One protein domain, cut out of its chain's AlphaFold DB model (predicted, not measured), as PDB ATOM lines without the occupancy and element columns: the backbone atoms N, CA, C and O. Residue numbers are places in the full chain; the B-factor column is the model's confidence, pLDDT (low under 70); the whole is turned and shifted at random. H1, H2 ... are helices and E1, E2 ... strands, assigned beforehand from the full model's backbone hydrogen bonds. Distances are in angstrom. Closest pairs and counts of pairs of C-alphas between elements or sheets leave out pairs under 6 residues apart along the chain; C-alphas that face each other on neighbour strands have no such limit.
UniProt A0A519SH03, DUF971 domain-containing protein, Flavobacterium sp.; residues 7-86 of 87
ATOM      1  N   PHE A   7     -36.872 -18.038 -25.529       95.81
ATOM      2  CA  PHE A   7     -38.286 -17.728 -25.697       95.81
ATOM      3  C   PHE A   7     -39.152 -18.542 -24.730       95.81
ATOM      4  O   PHE A   7     -39.986 -17.977 -24.018       95.81
ATOM      5  N   ARG A   8     -38.902 -19.850 -24.605       94.62
ATOM      6  CA  ARG A   8     -39.600 -20.697 -23.633       94.62
ATOM      7  C   ARG A   8     -39.409 -20.210 -22.199       94.62
ATOM      8  O   ARG A   8     -40.405 -20.122 -21.487       94.62
ATOM      9  N   LEU A   9     -38.184 -19.874 -21.780       95.38
ATOM     10  CA  LEU A   9     -37.911 -19.324 -20.441       95.38
ATOM     11  C   LEU A   9     -38.706 -18.040 -20.174       95.38
ATOM     12  O   LEU A   9     -39.247 -17.863 -19.082       95.38
ATOM     13  N   ARG A  10     -38.814 -17.168 -21.178       96.00
ATOM     14  CA  ARG A  10     -39.536 -15.900 -21.081       96.00
ATOM     15  C   ARG A  10     -41.051 -16.082 -20.964       96.00
ATOM     16  O   ARG A  10     -41.680 -15.380 -20.169       96.00
ATOM     17  N   VAL A  11     -41.621 -17.033 -21.708       95.00
ATOM     18  CA  VAL A  11     -43.048 -17.400 -21.636       95.00
ATOM     19  C   VAL A  11     -43.397 -18.027 -20.285       95.00
ATOM     20  O   VAL A  11     -44.470 -17.782 -19.749       95.00
ATOM     21  N   ILE A  12     -42.484 -18.793 -19.689       94.69
ATOM     22  CA  ILE A  12     -42.697 -19.424 -18.376       94.69
ATOM     23  C   ILE A  12     -42.099 -18.614 -17.217       94.69
ATOM     24  O   ILE A  12     -41.770 -19.173 -16.165       94.69
ATOM     25  N   CYS A  13     -41.937 -17.302 -17.408       95.44
ATOM     26  CA  CYS A  13     -41.340 -16.418 -16.416       95.44
ATOM     27  C   CYS A  13     -42.112 -16.481 -15.078       95.44
ATOM     28  O   CYS A  13     -43.333 -16.297 -15.058       95.44
ATOM     29  N   PRO A  14     -41.426 -16.722 -13.943       93.44
ATOM     30  CA  PRO A  14     -42.066 -16.909 -12.644       93.44
ATOM     31  C   PRO A  14     -42.417 -15.608 -11.907       93.44
ATOM     32  O   PRO A  14     -42.856 -15.668 -10.757       93.44
ATOM     33  N   CYS A  15     -42.212 -14.437 -12.511       93.62
ATOM     34  CA  CYS A  15     -42.503 -13.168 -11.849       93.62
ATOM     35  C   CYS A  15     -44.017 -12.947 -11.674       93.62
ATOM     36  O   CYS A  15     -44.838 -13.510 -12.403       93.62
ATOM     37  N   ALA A  16     -44.390 -12.106 -10.706       91.06
ATOM     38  CA  ALA A  16     -45.793 -11.823 -10.405       91.06
ATOM     39  C   ALA A  16     -46.545 -11.252 -11.618       91.06
ATOM     40  O   ALA A  16     -47.677 -11.643 -11.868       91.06
ATOM     41  N   GLU A  17     -45.907 -10.383 -12.405       90.25
ATOM     42  CA  GLU A  17     -46.518  -9.783 -13.594       90.25
ATOM     43  C   GLU A  17     -46.860 -10.830 -14.663       90.25
ATOM     44  O   GLU A  17     -47.989 -10.866 -15.146       90.25
ATOM     45  N   CYS A  18     -45.920 -11.728 -14.981       92.12
ATOM     46  CA  CYS A  18     -46.110 -12.777 -15.989       92.12
ATOM     47  C   CYS A  18     -47.085 -13.863 -15.532       92.12
ATOM     48  O   CYS A  18     -47.778 -14.461 -16.354       92.12
ATOM     49  N   ARG A  19     -47.166 -14.099 -14.219       89.62
ATOM     50  CA  ARG A  19     -48.163 -14.990 -13.624       89.62
ATOM     51  C   ARG A  19     -49.556 -14.368 -13.536       89.62
ATOM     52  O   ARG A  19     -50.475 -15.081 -13.184       89.62
ATOM     53  N   GLY A  20     -49.742 -13.077 -13.826       85.44
ATOM     54  CA  GLY A  20     -51.049 -12.420 -13.691       85.44
ATOM     55  C   GLY A  20     -51.411 -12.017 -12.253       85.44
ATOM     56  O   GLY A  20     -52.585 -11.916 -11.912       85.44
ATOM     57  N   GLY A  21     -50.414 -11.772 -11.399       82.69
ATOM     58  CA  GLY A  21     -50.578 -11.278 -10.030       82.69
ATOM     59  C   GLY A  21     -50.597 -12.371  -8.954       82.69
ATOM     60  O   GLY A  21     -50.073 -13.474  -9.133       82.69
ATOM     61  N   HIS A  22     -51.168 -12.045  -7.789       73.00
ATOM     62  CA  HIS A  22     -51.275 -12.971  -6.659       73.00
ATOM     63  C   HIS A  22     -52.278 -14.092  -6.974       73.00
ATOM     64  O   HIS A  22     -53.484 -13.870  -6.967       73.00
ATOM     65  N   GLY A  23     -51.768 -15.301  -7.219       73.06
ATOM     66  CA  GLY A  23     -52.577 -16.511  -7.421       73.06
ATOM     67  C   GLY A  23     -52.730 -16.964  -8.873       73.06
ATOM     68  O   GLY A  23     -53.338 -18.006  -9.107       73.06
ATOM     69  N   GLY A  24     -52.170 -16.230  -9.835       79.00
ATOM     70  CA  GLY A  24     -52.167 -16.675 -11.224       79.00
ATOM     71  C   GLY A  24     -51.061 -17.696 -11.524       79.00
ATOM     72  O   GLY A  24     -50.114 -17.897 -10.750       79.00
ATOM     73  N   LYS A  25     -51.233 -18.421 -12.626       83.88
ATOM     74  CA  LYS A  25     -50.383 -19.536 -13.045       83.88
ATOM     75  C   LYS A  25     -49.296 -19.052 -13.995       83.88
ATOM     76  O   LYS A  25     -49.375 -17.996 -14.617       83.88
ATOM     77  N   ILE A  26     -48.241 -19.854 -14.110       84.88
ATOM     78  CA  ILE A  26     -47.197 -19.626 -15.109       84.88
ATOM     79  C   ILE A  26     -47.835 -19.569 -16.500       84.88
ATOM     80  O   ILE A  26     -48.505 -20.515 -16.908       84.88
ATOM     81  N   GLY A  27     -47.579 -18.478 -17.216       84.38
ATOM     82  CA  GLY A  27     -48.049 -18.272 -18.581       84.38
ATOM     83  C   GLY A  27     -49.373 -17.507 -18.710       84.38
ATOM     84  O   GLY A  27     -49.755 -17.160 -19.827       84.38
ATOM     85  N   ASP A  28     -50.058 -17.198 -17.603       86.50
ATOM     86  CA  ASP A  28     -51.380 -16.552 -17.640       86.50
ATOM     87  C   ASP A  28     -51.339 -15.147 -18.266       86.50
ATOM     88  O   ASP A  28     -52.287 -14.741 -18.935       86.50
ATOM     89  N   ASN A  29     -50.232 -14.413 -18.108       89.94
ATOM     90  CA  ASN A  29     -50.065 -13.070 -18.665       89.94
ATOM     91  C   ASN A  29     -48.862 -12.969 -19.619       89.94
ATOM     92  O   ASN A  29     -48.137 -11.977 -19.632       89.94
ATOM     93  N   THR A  30     -48.616 -14.007 -20.425       91.81
ATOM     94  CA  THR A  30     -47.481 -14.043 -21.372       91.81
ATOM     95  C   THR A  30     -47.883 -14.238 -22.832       91.81
ATOM     96  O   THR A  30     -47.017 -14.376 -23.692       91.81
ATOM     97  N   GLY A  31     -49.180 -14.218 -23.158       90.56
ATOM     98  CA  GLY A  31     -49.667 -14.413 -24.534       90.56
ATOM     99  C   GLY A  31     -49.237 -13.330 -25.535       90.56
ATOM    100  O   GLY A  31     -49.316 -13.534 -26.744       90.56
ATOM    101  N   HIS A  32     -48.762 -12.181 -25.047       90.88
ATOM    102  CA  HIS A  32     -48.251 -11.086 -25.874       90.88
ATOM    103  C   HIS A  32     -46.789 -11.282 -26.317       90.88
ATOM    104  O   HIS A  32     -46.329 -10.583 -27.218       90.88
ATOM    105  N   ILE A  33     -46.063 -12.220 -25.706       94.44
ATOM    106  CA  ILE A  33     -44.641 -12.464 -25.963       94.44
ATOM    107  C   ILE A  33     -44.501 -13.264 -27.256       94.44
ATOM    108  O   ILE A  33     -45.113 -14.320 -27.415       94.44
ATOM    109  N   LYS A  34     -43.677 -12.774 -28.182       94.06
ATOM    110  CA  LYS A  34     -43.458 -13.391 -29.494       94.06
ATOM    111  C   LYS A  34     -41.965 -13.599 -29.738       94.06
ATOM    112  O   LYS A  34     -41.179 -12.775 -29.283       94.06
ATOM    113  N   PRO A  35     -41.568 -14.663 -30.451       92.81
ATOM    114  CA  PRO A  35     -40.184 -14.831 -30.864       92.81
ATOM    115  C   PRO A  35     -39.804 -13.801 -31.952       92.81
ATOM    116  O   PRO A  35     -40.683 -13.359 -32.700       92.81
ATOM    117  N   PRO A  36     -38.509 -13.467 -32.103       95.19
ATOM    118  CA  PRO A  36     -37.387 -13.959 -31.303       95.19
ATOM    119  C   PRO A  36     -37.314 -13.278 -29.930       95.19
ATOM    120  O   PRO A  36     -37.687 -12.121 -29.785       95.19
ATOM    121  N   ILE A  37     -36.817 -14.019 -28.940       96.88
ATOM    122  CA  ILE A  37     -36.446 -13.506 -27.618       96.88
ATOM    123  C   ILE A  37     -35.049 -14.025 -27.315       96.88
ATOM    124  O   ILE A  37     -34.794 -15.222 -27.472       96.88
ATOM    125  N   ASN A  38     -34.177 -13.142 -26.850       96.81
ATOM    126  CA  ASN A  38     -32.812 -13.464 -26.460       96.81
ATOM    127  C   ASN A  38     -32.570 -13.123 -24.991       96.81
ATOM    128  O   ASN A  38     -33.253 -12.290 -24.394       96.81
ATOM    129  N   ILE A  39     -31.568 -13.779 -24.410       97.19
ATOM    130  CA  ILE A  39     -31.042 -13.442 -23.088       97.19
ATOM    131  C   ILE A  39     -29.756 -12.661 -23.322       97.19
ATOM    132  O   ILE A  39     -28.791 -13.203 -23.858       97.19
ATOM    133  N   ASN A  40     -29.764 -11.389 -22.939       96.62
ATOM    134  CA  ASN A  40     -28.618 -10.499 -23.093       96.62
ATOM    135  C   ASN A  40     -27.620 -10.659 -21.944       96.62
ATOM    136  O   ASN A  40     -26.424 -10.485 -22.151       96.62
ATOM    137  N   ASP A  41     -28.120 -10.959 -20.745       97.31
ATOM    138  CA  ASP A  41     -27.314 -11.094 -19.533       97.31
ATOM    139  C   ASP A  41     -28.063 -11.888 -18.450       97.31
ATOM    140  O   ASP A  41     -29.242 -12.235 -18.612       97.31
ATOM    141  N   TYR A  42     -27.396 -12.180 -17.335       96.88
ATOM    142  CA  TYR A  42     -28.010 -12.781 -16.160       96.88
ATOM    143  C   TYR A  42     -27.316 -12.373 -14.857       96.88
ATOM    144  O   TYR A  42     -26.097 -12.260 -14.781       96.88
ATOM    145  N   ASP A  43     -28.104 -12.276 -13.790       97.38
ATOM    146  CA  ASP A  43     -27.618 -12.086 -12.428       97.38
ATOM    147  C   ASP A  43     -27.824 -13.348 -11.592       97.38
ATOM    148  O   ASP A  43     -28.821 -14.066 -11.720       97.38
ATOM    149  N   THR A  44     -26.917 -13.592 -10.650       97.06
ATOM    150  CA  THR A  44     -27.142 -14.584  -9.595       97.06
ATOM    151  C   THR A  44     -27.990 -13.989  -8.479       97.06
ATOM    152  O   THR A  44     -27.651 -12.943  -7.924       97.06
ATOM    153  N   VAL A  45     -29.048 -14.690  -8.077       96.88
ATOM    154  CA  VAL A  45     -29.873 -14.319  -6.923       96.88
ATOM    155  C   VAL A  45     -29.495 -15.222  -5.751       96.88
ATOM    156  O   VAL A  45     -29.940 -16.368  -5.625       96.88
ATOM    157  N   GLY A  46     -28.613 -14.704  -4.894       95.31
ATOM    158  CA  GLY A  46     -28.032 -15.468  -3.794       95.31
ATOM    159  C   GLY A  46     -27.331 -16.735  -4.295       95.31
ATOM    160  O   GLY A  46     -26.542 -16.690  -5.233       95.31
ATOM    161  N   ARG A  47     -27.618 -17.876  -3.657       96.25
ATOM    162  CA  ARG A  47     -27.063 -19.194  -4.023       96.25
ATOM    163  C   ARG A  47     -28.112 -20.179  -4.545       96.25
ATOM    164  O   ARG A  47     -27.858 -21.378  -4.542       96.25
ATOM    165  N   TYR A  48     -29.293 -19.700  -4.931       96.62
ATOM    166  CA  TYR A  48     -30.433 -20.582  -5.211       96.62
ATOM    167  C   TYR A  48     -31.158 -20.290  -6.527       96.62
ATOM    168  O   TYR A  48     -32.008 -21.089  -6.925       96.62
ATOM    169  N   ALA A  49     -30.867 -19.171  -7.193       97.44
ATOM    170  CA  ALA A  49     -31.594 -18.760  -8.385       97.44
ATOM    171  C   ALA A  49     -30.759 -17.898  -9.338       97.44
ATOM    172  O   ALA A  49     -29.723 -17.341  -8.969       97.44
ATOM    173  N   LEU A  50     -31.272 -17.766 -10.558       97.06
ATOM    174  CA  LEU A  50     -30.801 -16.844 -11.587       97.06
ATOM    175  C   LEU A  50     -31.910 -15.854 -11.941       97.06
ATOM    176  O   LEU A  50     -33.085 -16.219 -11.949       97.06
ATOM    177  N   SER A  51     -31.537 -14.622 -12.263       97.31
ATOM    178  CA  SER A  51     -32.412 -13.653 -12.915       97.31
ATOM    179  C   SER A  51     -31.889 -13.380 -14.317       97.31
ATOM    180  O   SER A  51     -30.732 -13.006 -14.470       97.31
ATOM    181  N   PHE A  52     -32.711 -13.587 -15.343       97.62
ATOM    182  CA  PHE A  52     -32.309 -13.370 -16.735       97.62
ATOM    183  C   PHE A  52     -32.709 -11.978 -17.211       97.62
ATOM    184  O   PHE A  52     -33.782 -11.477 -16.868       97.62
ATOM    185  N   HIS A  53     -31.855 -11.369 -18.029       97.44
ATOM    186  CA  HIS A  53     -32.137 -10.107 -18.699       97.44
ATOM    187  C   HIS A  53     -32.517 -10.399 -20.139       97.44
ATOM    188  O   HIS A  53     -31.666 -10.727 -20.967       97.44
ATOM    189  N   PHE A  54     -33.804 -10.283 -20.429       97.06
ATOM    190  CA  PHE A  54     -34.331 -10.498 -21.767       97.06
ATOM    191  C   PHE A  54     -34.218  -9.227 -22.616       97.06
ATOM    192  O   PHE A  54     -34.194  -8.103 -22.100       97.06
ATOM    193  N   ASP A  55     -34.142  -9.403 -23.931       96.62
ATOM    194  CA  ASP A  55     -34.085  -8.313 -24.911       96.62
ATOM    195  C   ASP A  55     -35.404  -7.541 -25.071       96.62
ATOM    196  O   ASP A  55     -35.388  -6.411 -25.553       96.62
ATOM    197  N   ASP A  56     -36.517  -8.069 -24.556       94.94
ATOM    198  CA  ASP A  56     -37.801  -7.366 -24.426       94.94
ATOM    199  C   ASP A  56     -37.881  -6.448 -23.188       94.94
ATOM    200  O   ASP A  56     -38.966  -6.043 -22.770       94.94
ATOM    201  N   ASN A  57     -36.727  -6.109 -22.601       92.69
ATOM    202  CA  ASN A  57     -36.573  -5.289 -21.398       92.69
ATOM    203  C   ASN A  57     -37.114  -5.940 -20.104       92.69
ATOM    204  O   ASN A  57     -37.249  -5.269 -19.079       92.69
ATOM    205  N   HIS A  58     -37.385  -7.250 -20.105       94.62
ATOM    206  CA  HIS A  58     -37.845  -7.965 -18.916       94.62
ATOM    207  C   HIS A  58     -36.685  -8.486 -18.053       94.62
ATOM    208  O   HIS A  58     -35.760  -9.131 -18.547       94.62
ATOM    209  N   ARG A  59     -36.743  -8.231 -16.736       95.25
ATOM    210  CA  ARG A  59     -35.713  -8.643 -15.749       95.25
ATOM    211  C   ARG A  59     -36.279  -9.106 -14.401       95.25
ATOM    212  O   ARG A  59     -35.541  -9.296 -13.441       95.25
ATOM    213  N   GLY A  60     -37.603  -9.237 -14.296       93.62
ATOM    214  CA  GLY A  60     -38.283  -9.516 -13.025       93.62
ATOM    215  C   GLY A  60     -38.358 -10.999 -12.646       93.62
ATOM    216  O   GLY A  60     -38.851 -11.333 -11.569       93.62
ATOM    217  N   GLY A  61     -37.940 -11.902 -13.536       94.62
ATOM    218  CA  GLY A  61     -38.058 -13.345 -13.341       94.62
ATOM    219  C   GLY A  61     -36.914 -13.922 -12.517       94.62
ATOM    220  O   GLY A  61     -35.789 -13.964 -12.996       94.62
ATOM    221  N   ILE A  62     -37.215 -14.444 -11.325       96.50
ATOM    222  CA  ILE A  62     -36.263 -15.195 -10.491       96.50
ATOM    223  C   ILE A  62     -36.486 -16.694 -10.716       96.50
ATOM    224  O   ILE A  62     -37.461 -17.276 -10.242       96.50
ATOM    225  N   PHE A  63     -35.570 -17.326 -11.440       96.31
ATOM    226  CA  PHE A  63     -35.593 -18.742 -11.780       96.31
ATOM    227  C   PHE A  63     -34.756 -19.521 -10.765       96.31
ATOM    228  O   PHE A  63     -33.530 -19.575 -10.871       96.31
ATOM    229  N   SER A  64     -35.405 -20.122  -9.762       96.69
ATOM    230  CA  SER A  64     -34.700 -21.004  -8.827       96.69
ATOM    231  C   SER A  64     -34.101 -22.210  -9.548       96.69
ATOM    232  O   SER A  64     -34.642 -22.679 -10.550       96.69
ATOM    233  N   PHE A  65     -32.988 -22.739  -9.040       94.94
ATOM    234  CA  PHE A  65     -32.362 -23.930  -9.616       94.94
ATOM    235  C   PHE A  65     -33.306 -25.133  -9.609       94.94
ATOM    236  O   PHE A  65     -33.296 -25.925 -10.548       94.94
ATOM    237  N   ASP A  66     -34.165 -25.234  -8.597       93.94
ATOM    238  CA  ASP A  66     -35.186 -26.278  -8.526       93.94
ATOM    239  C   ASP A  66     -36.270 -26.081  -9.585       93.94
ATOM    240  O   ASP A  66     -36.630 -27.036 -10.270       93.94
ATOM    241  N   TYR A  67     -36.719 -24.838  -9.803       93.44
ATOM    242  CA  TYR A  67     -37.654 -24.538 -10.883       93.44
ATOM    243  C   TYR A  67     -37.042 -24.856 -12.248       93.44
ATOM    244  O   TYR A  67     -37.678 -25.541 -13.040       93.44
ATOM    245  N   LEU A  68     -35.793 -24.444 -12.501       93.94
ATOM    246  CA  LEU A  68     -35.068 -24.758 -13.736       93.94
ATOM    247  C   LEU A  68     -34.986 -26.271 -13.971       93.94
ATOM    248  O   LEU A  68     -35.283 -26.723 -15.074       93.94
ATOM    249  N   ARG A  69     -34.667 -27.067 -12.939       91.81
ATOM    250  CA  ARG A  69     -34.679 -28.537 -13.035       91.81
ATOM    251  C   ARG A  69     -36.064 -29.085 -13.366       91.81
ATOM    252  O   ARG A  69     -36.165 -29.949 -14.230       91.81
ATOM    253  N   GLN A  70     -37.115 -28.560 -12.739       90.75
ATOM    254  CA  GLN A  70     -38.495 -28.986 -12.984       90.75
ATOM    255  C   GLN A  70     -38.933 -28.743 -14.437       90.75
ATOM    256  O   GLN A  70     -39.674 -29.544 -15.002       90.75
ATOM    257  N   ILE A  71     -38.476 -27.649 -15.053       91.12
ATOM    258  CA  ILE A  71     -38.803 -27.297 -16.446       91.12
ATOM    259  C   ILE A  71     -37.738 -27.750 -17.454       91.12
ATOM    260  O   ILE A  71     -37.844 -27.426 -18.641       91.12
ATOM    261  N   CYS A  72     -36.705 -28.466 -17.005       92.88
ATOM    262  CA  CYS A  72     -35.594 -28.895 -17.842       92.88
ATOM    263  C   CYS A  72     -36.093 -29.833 -18.954       92.88
ATOM    264  O   CYS A  72     -36.730 -30.847 -18.667       92.88
ATOM    265  N   PRO A  73     -35.807 -29.541 -20.237       87.56
ATOM    266  CA  PRO A  73     -36.328 -30.336 -21.342       87.56
ATOM    267  C   PRO A  73     -35.503 -31.594 -21.648       87.56
ATOM    268  O   PRO A  73     -35.839 -32.288 -22.610       87.56
ATOM    269  N   CYS A  74     -34.428 -31.886 -20.905       90.38
ATOM    270  CA  CYS A  74     -33.632 -33.089 -21.148       90.38
ATOM    271  C   CYS A  74     -34.386 -34.356 -20.728       90.38
ATOM    272  O   CYS A  74     -35.230 -34.323 -19.833       90.38
ATOM    273  N   ASP A  75     -34.061 -35.473 -21.374       88.00
ATOM    274  CA  ASP A  75     -34.794 -36.727 -21.182       88.00
ATOM    275  C   ASP A  75     -34.677 -37.241 -19.743       88.00
ATOM    276  O   ASP A  75     -35.690 -37.587 -19.149       88.00
ATOM    277  N   VAL A  76     -33.494 -37.120 -19.129       88.12
ATOM    278  CA  VAL A  76     -33.265 -37.473 -17.714       88.12
ATOM    279  C   VAL A  76     -34.244 -36.744 -16.783       88.12
ATOM    280  O   VAL A  76     -34.943 -37.375 -16.000       88.12
ATOM    281  N   CYS A  77     -34.362 -35.416 -16.896       87.38
ATOM    282  CA  CYS A  77     -35.254 -34.649 -16.022       87.38
ATOM    283  C   CYS A  77     -36.740 -34.897 -16.323       87.38
ATOM    284  O   CYS A  77     -37.568 -34.825 -15.416       87.38
ATOM    285  N   LYS A  78     -37.097 -35.192 -17.581       83.56
ATOM    286  CA  LYS A  78     -38.470 -35.572 -17.946       83.56
ATOM    287  C   LYS A  78     -38.854 -36.934 -17.367       83.56
ATOM    288  O   LYS A  78     -39.977 -37.088 -16.890       83.56
ATOM    289  N   GLU A  79     -37.940 -37.898 -17.408       84.12
ATOM    290  CA  GLU A  79     -38.117 -39.228 -16.825       84.12
ATOM    291  C   GLU A  79     -38.234 -39.147 -15.302       84.12
ATOM    292  O   GLU A  79     -39.181 -39.701 -14.745       84.12
ATOM    293  N   ASP A  80     -37.369 -38.371 -14.641       81.62
ATOM    294  CA  ASP A  80     -37.449 -38.117 -13.199       81.62
ATOM    295  C   ASP A  80     -38.798 -37.488 -12.814       81.62
ATOM    296  O   ASP A  80     -39.455 -37.931 -11.870       81.62
ATOM    297  N   ALA A  81     -39.261 -36.476 -13.555       75.56
ATOM    298  CA  ALA A  81     -40.555 -35.842 -13.300       75.56
ATOM    299  C   ALA A  81     -41.733 -36.821 -13.477       75.56
ATOM    300  O   ALA A  81     -42.683 -36.793 -12.693       75.56
ATOM    301  N   ALA A  82     -41.668 -37.707 -14.475       67.06
ATOM    302  CA  ALA A  82     -42.686 -38.729 -14.712       67.06
ATOM    303  C   ALA A  82     -42.660 -39.852 -13.661       67.06
ATOM    304  O   ALA A  82     -43.715 -40.381 -13.301       67.06
ATOM    305  N   ALA A  83     -41.478 -40.210 -13.154       66.44
ATOM    306  CA  ALA A  83     -41.306 -41.207 -12.103       66.44
ATOM    307  C   ALA A  83     -41.856 -40.717 -10.752       66.44
ATOM    308  O   ALA A  83     -42.568 -41.462 -10.083       66.44
ATOM    309  N   ASN A  84     -41.621 -39.447 -10.401       60.41
ATOM    310  CA  ASN A  84     -42.122 -38.828  -9.165       60.41
ATOM    311  C   ASN A  84     -43.646 -38.580  -9.151       60.41
ATOM    312  O   ASN A  84     -44.207 -38.266  -8.108       60.41
ATOM    313  N   TYR A  85     -44.337 -38.704 -10.290       56.69
ATOM    314  CA  TYR A  85     -45.804 -38.614 -10.361       56.69
ATOM    315  C   TYR A  85     -46.504 -39.960 -10.088       56.69
ATOM    316  O   TYR A  85     -47.705 -39.995  -9.834       56.69
ATOM    317  N   LYS A  86     -45.772 -41.082 -10.160       50.19
ATOM    318  CA  LYS A  86     -46.309 -42.445  -9.979       50.19
ATOM    319  C   LYS A  86     -46.132 -43.010  -8.562       50.19
ATOM    320  O   LYS A  86     -46.415 -44.189  -8.357       50.19
TER     321      LYS A  86
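Overview. This is residues 7 to 86 of the 87 residues of the protein "DUF971 domain-containing protein" of Flavobacterium sp. (UniProt A0A519SH03). A small three-stranded sheet, E1 E2 E3, stands at one side of the body and a long looping stretch, residues 12 to 38, at the other, with the short helix H1 between them. From the end of E3 the chain leads away from the sheet through H2 to H3, an arm that makes the longest axis. The printed part has 80 residues, with three named helices and three named strands in the order H1 E1 E2 E3 H2 H3; the sheet's order is E1 - E2 - E3, all antiparallel. The class is mixed, helices and strands, with under half of the residues in named elements. The whole is compact, with a radius of gyration of the C-alphas of 13.4 A and spans of 39 by 26 by 26 A.

Arrangement. Start at the sheet, where E1, residues 39 to 45, E2, residues 49 to 54, and E3, residues 62 to 64, form a meander, each strand the antiparallel neighbour of the one before. E1 and E2 are a hairpin at 155 degrees; look for N 43 and O 51, 2.8 A apart and within hydrogen-bond range. E2 and E3 are also a hairpin, at 140 degrees, with N 63 and O 50 within hydrogen-bond range at 2.8 A. H1, residues 7 to 11, only grazes the sheet; its closest C-alpha to E2 is that of Arg 10, 7.5 A from that of Phe 54. H2, residues 65 to 70, also only grazes the sheet, and the closest C-alphas of E2 and H2 are those of Ala 49 and Phe 65, 5.4 A apart. H3, residues 75 to 83, is not on the sheet. H2 and H3 only just touch, with 3 pairs of C-alphas within 8 A, the closest being those of Arg 69 and Cys 77 at 6.8 A. Their lines are about perpendicular, at 74 degrees. H1 is apart from both H2 and H3. In H1, H2 and H3 every O i to N i+4 pair is within hydrogen-bond range.

Along the chain. Find C-alpha 39 at (-31.042, -13.442, -23.088); from there E1 runs 16.2 A to C-alpha 45. E2 runs 16.0 A from Ala 49 to Phe 54, and E3 6.2 A from Ile 62 to Ser 64. H1 begins at C-alpha 7, (-38.286, -17.728, -25.697), and measures 6.3 A. H2 measures 8.6 A, and H3 runs 12.0 A to C-alpha 83 at (-41.306, -41.207, -12.103).

Size, cuts and confidence. The two C-alphas farthest apart, those of Asn 57 and Lys 86, are 40.1 A apart. The printed part has no cut. The link from H1 to E1, 27 residues, is long. The mean pLDDT of the printed part is 90.0, and residues 82 to 86 are under 70.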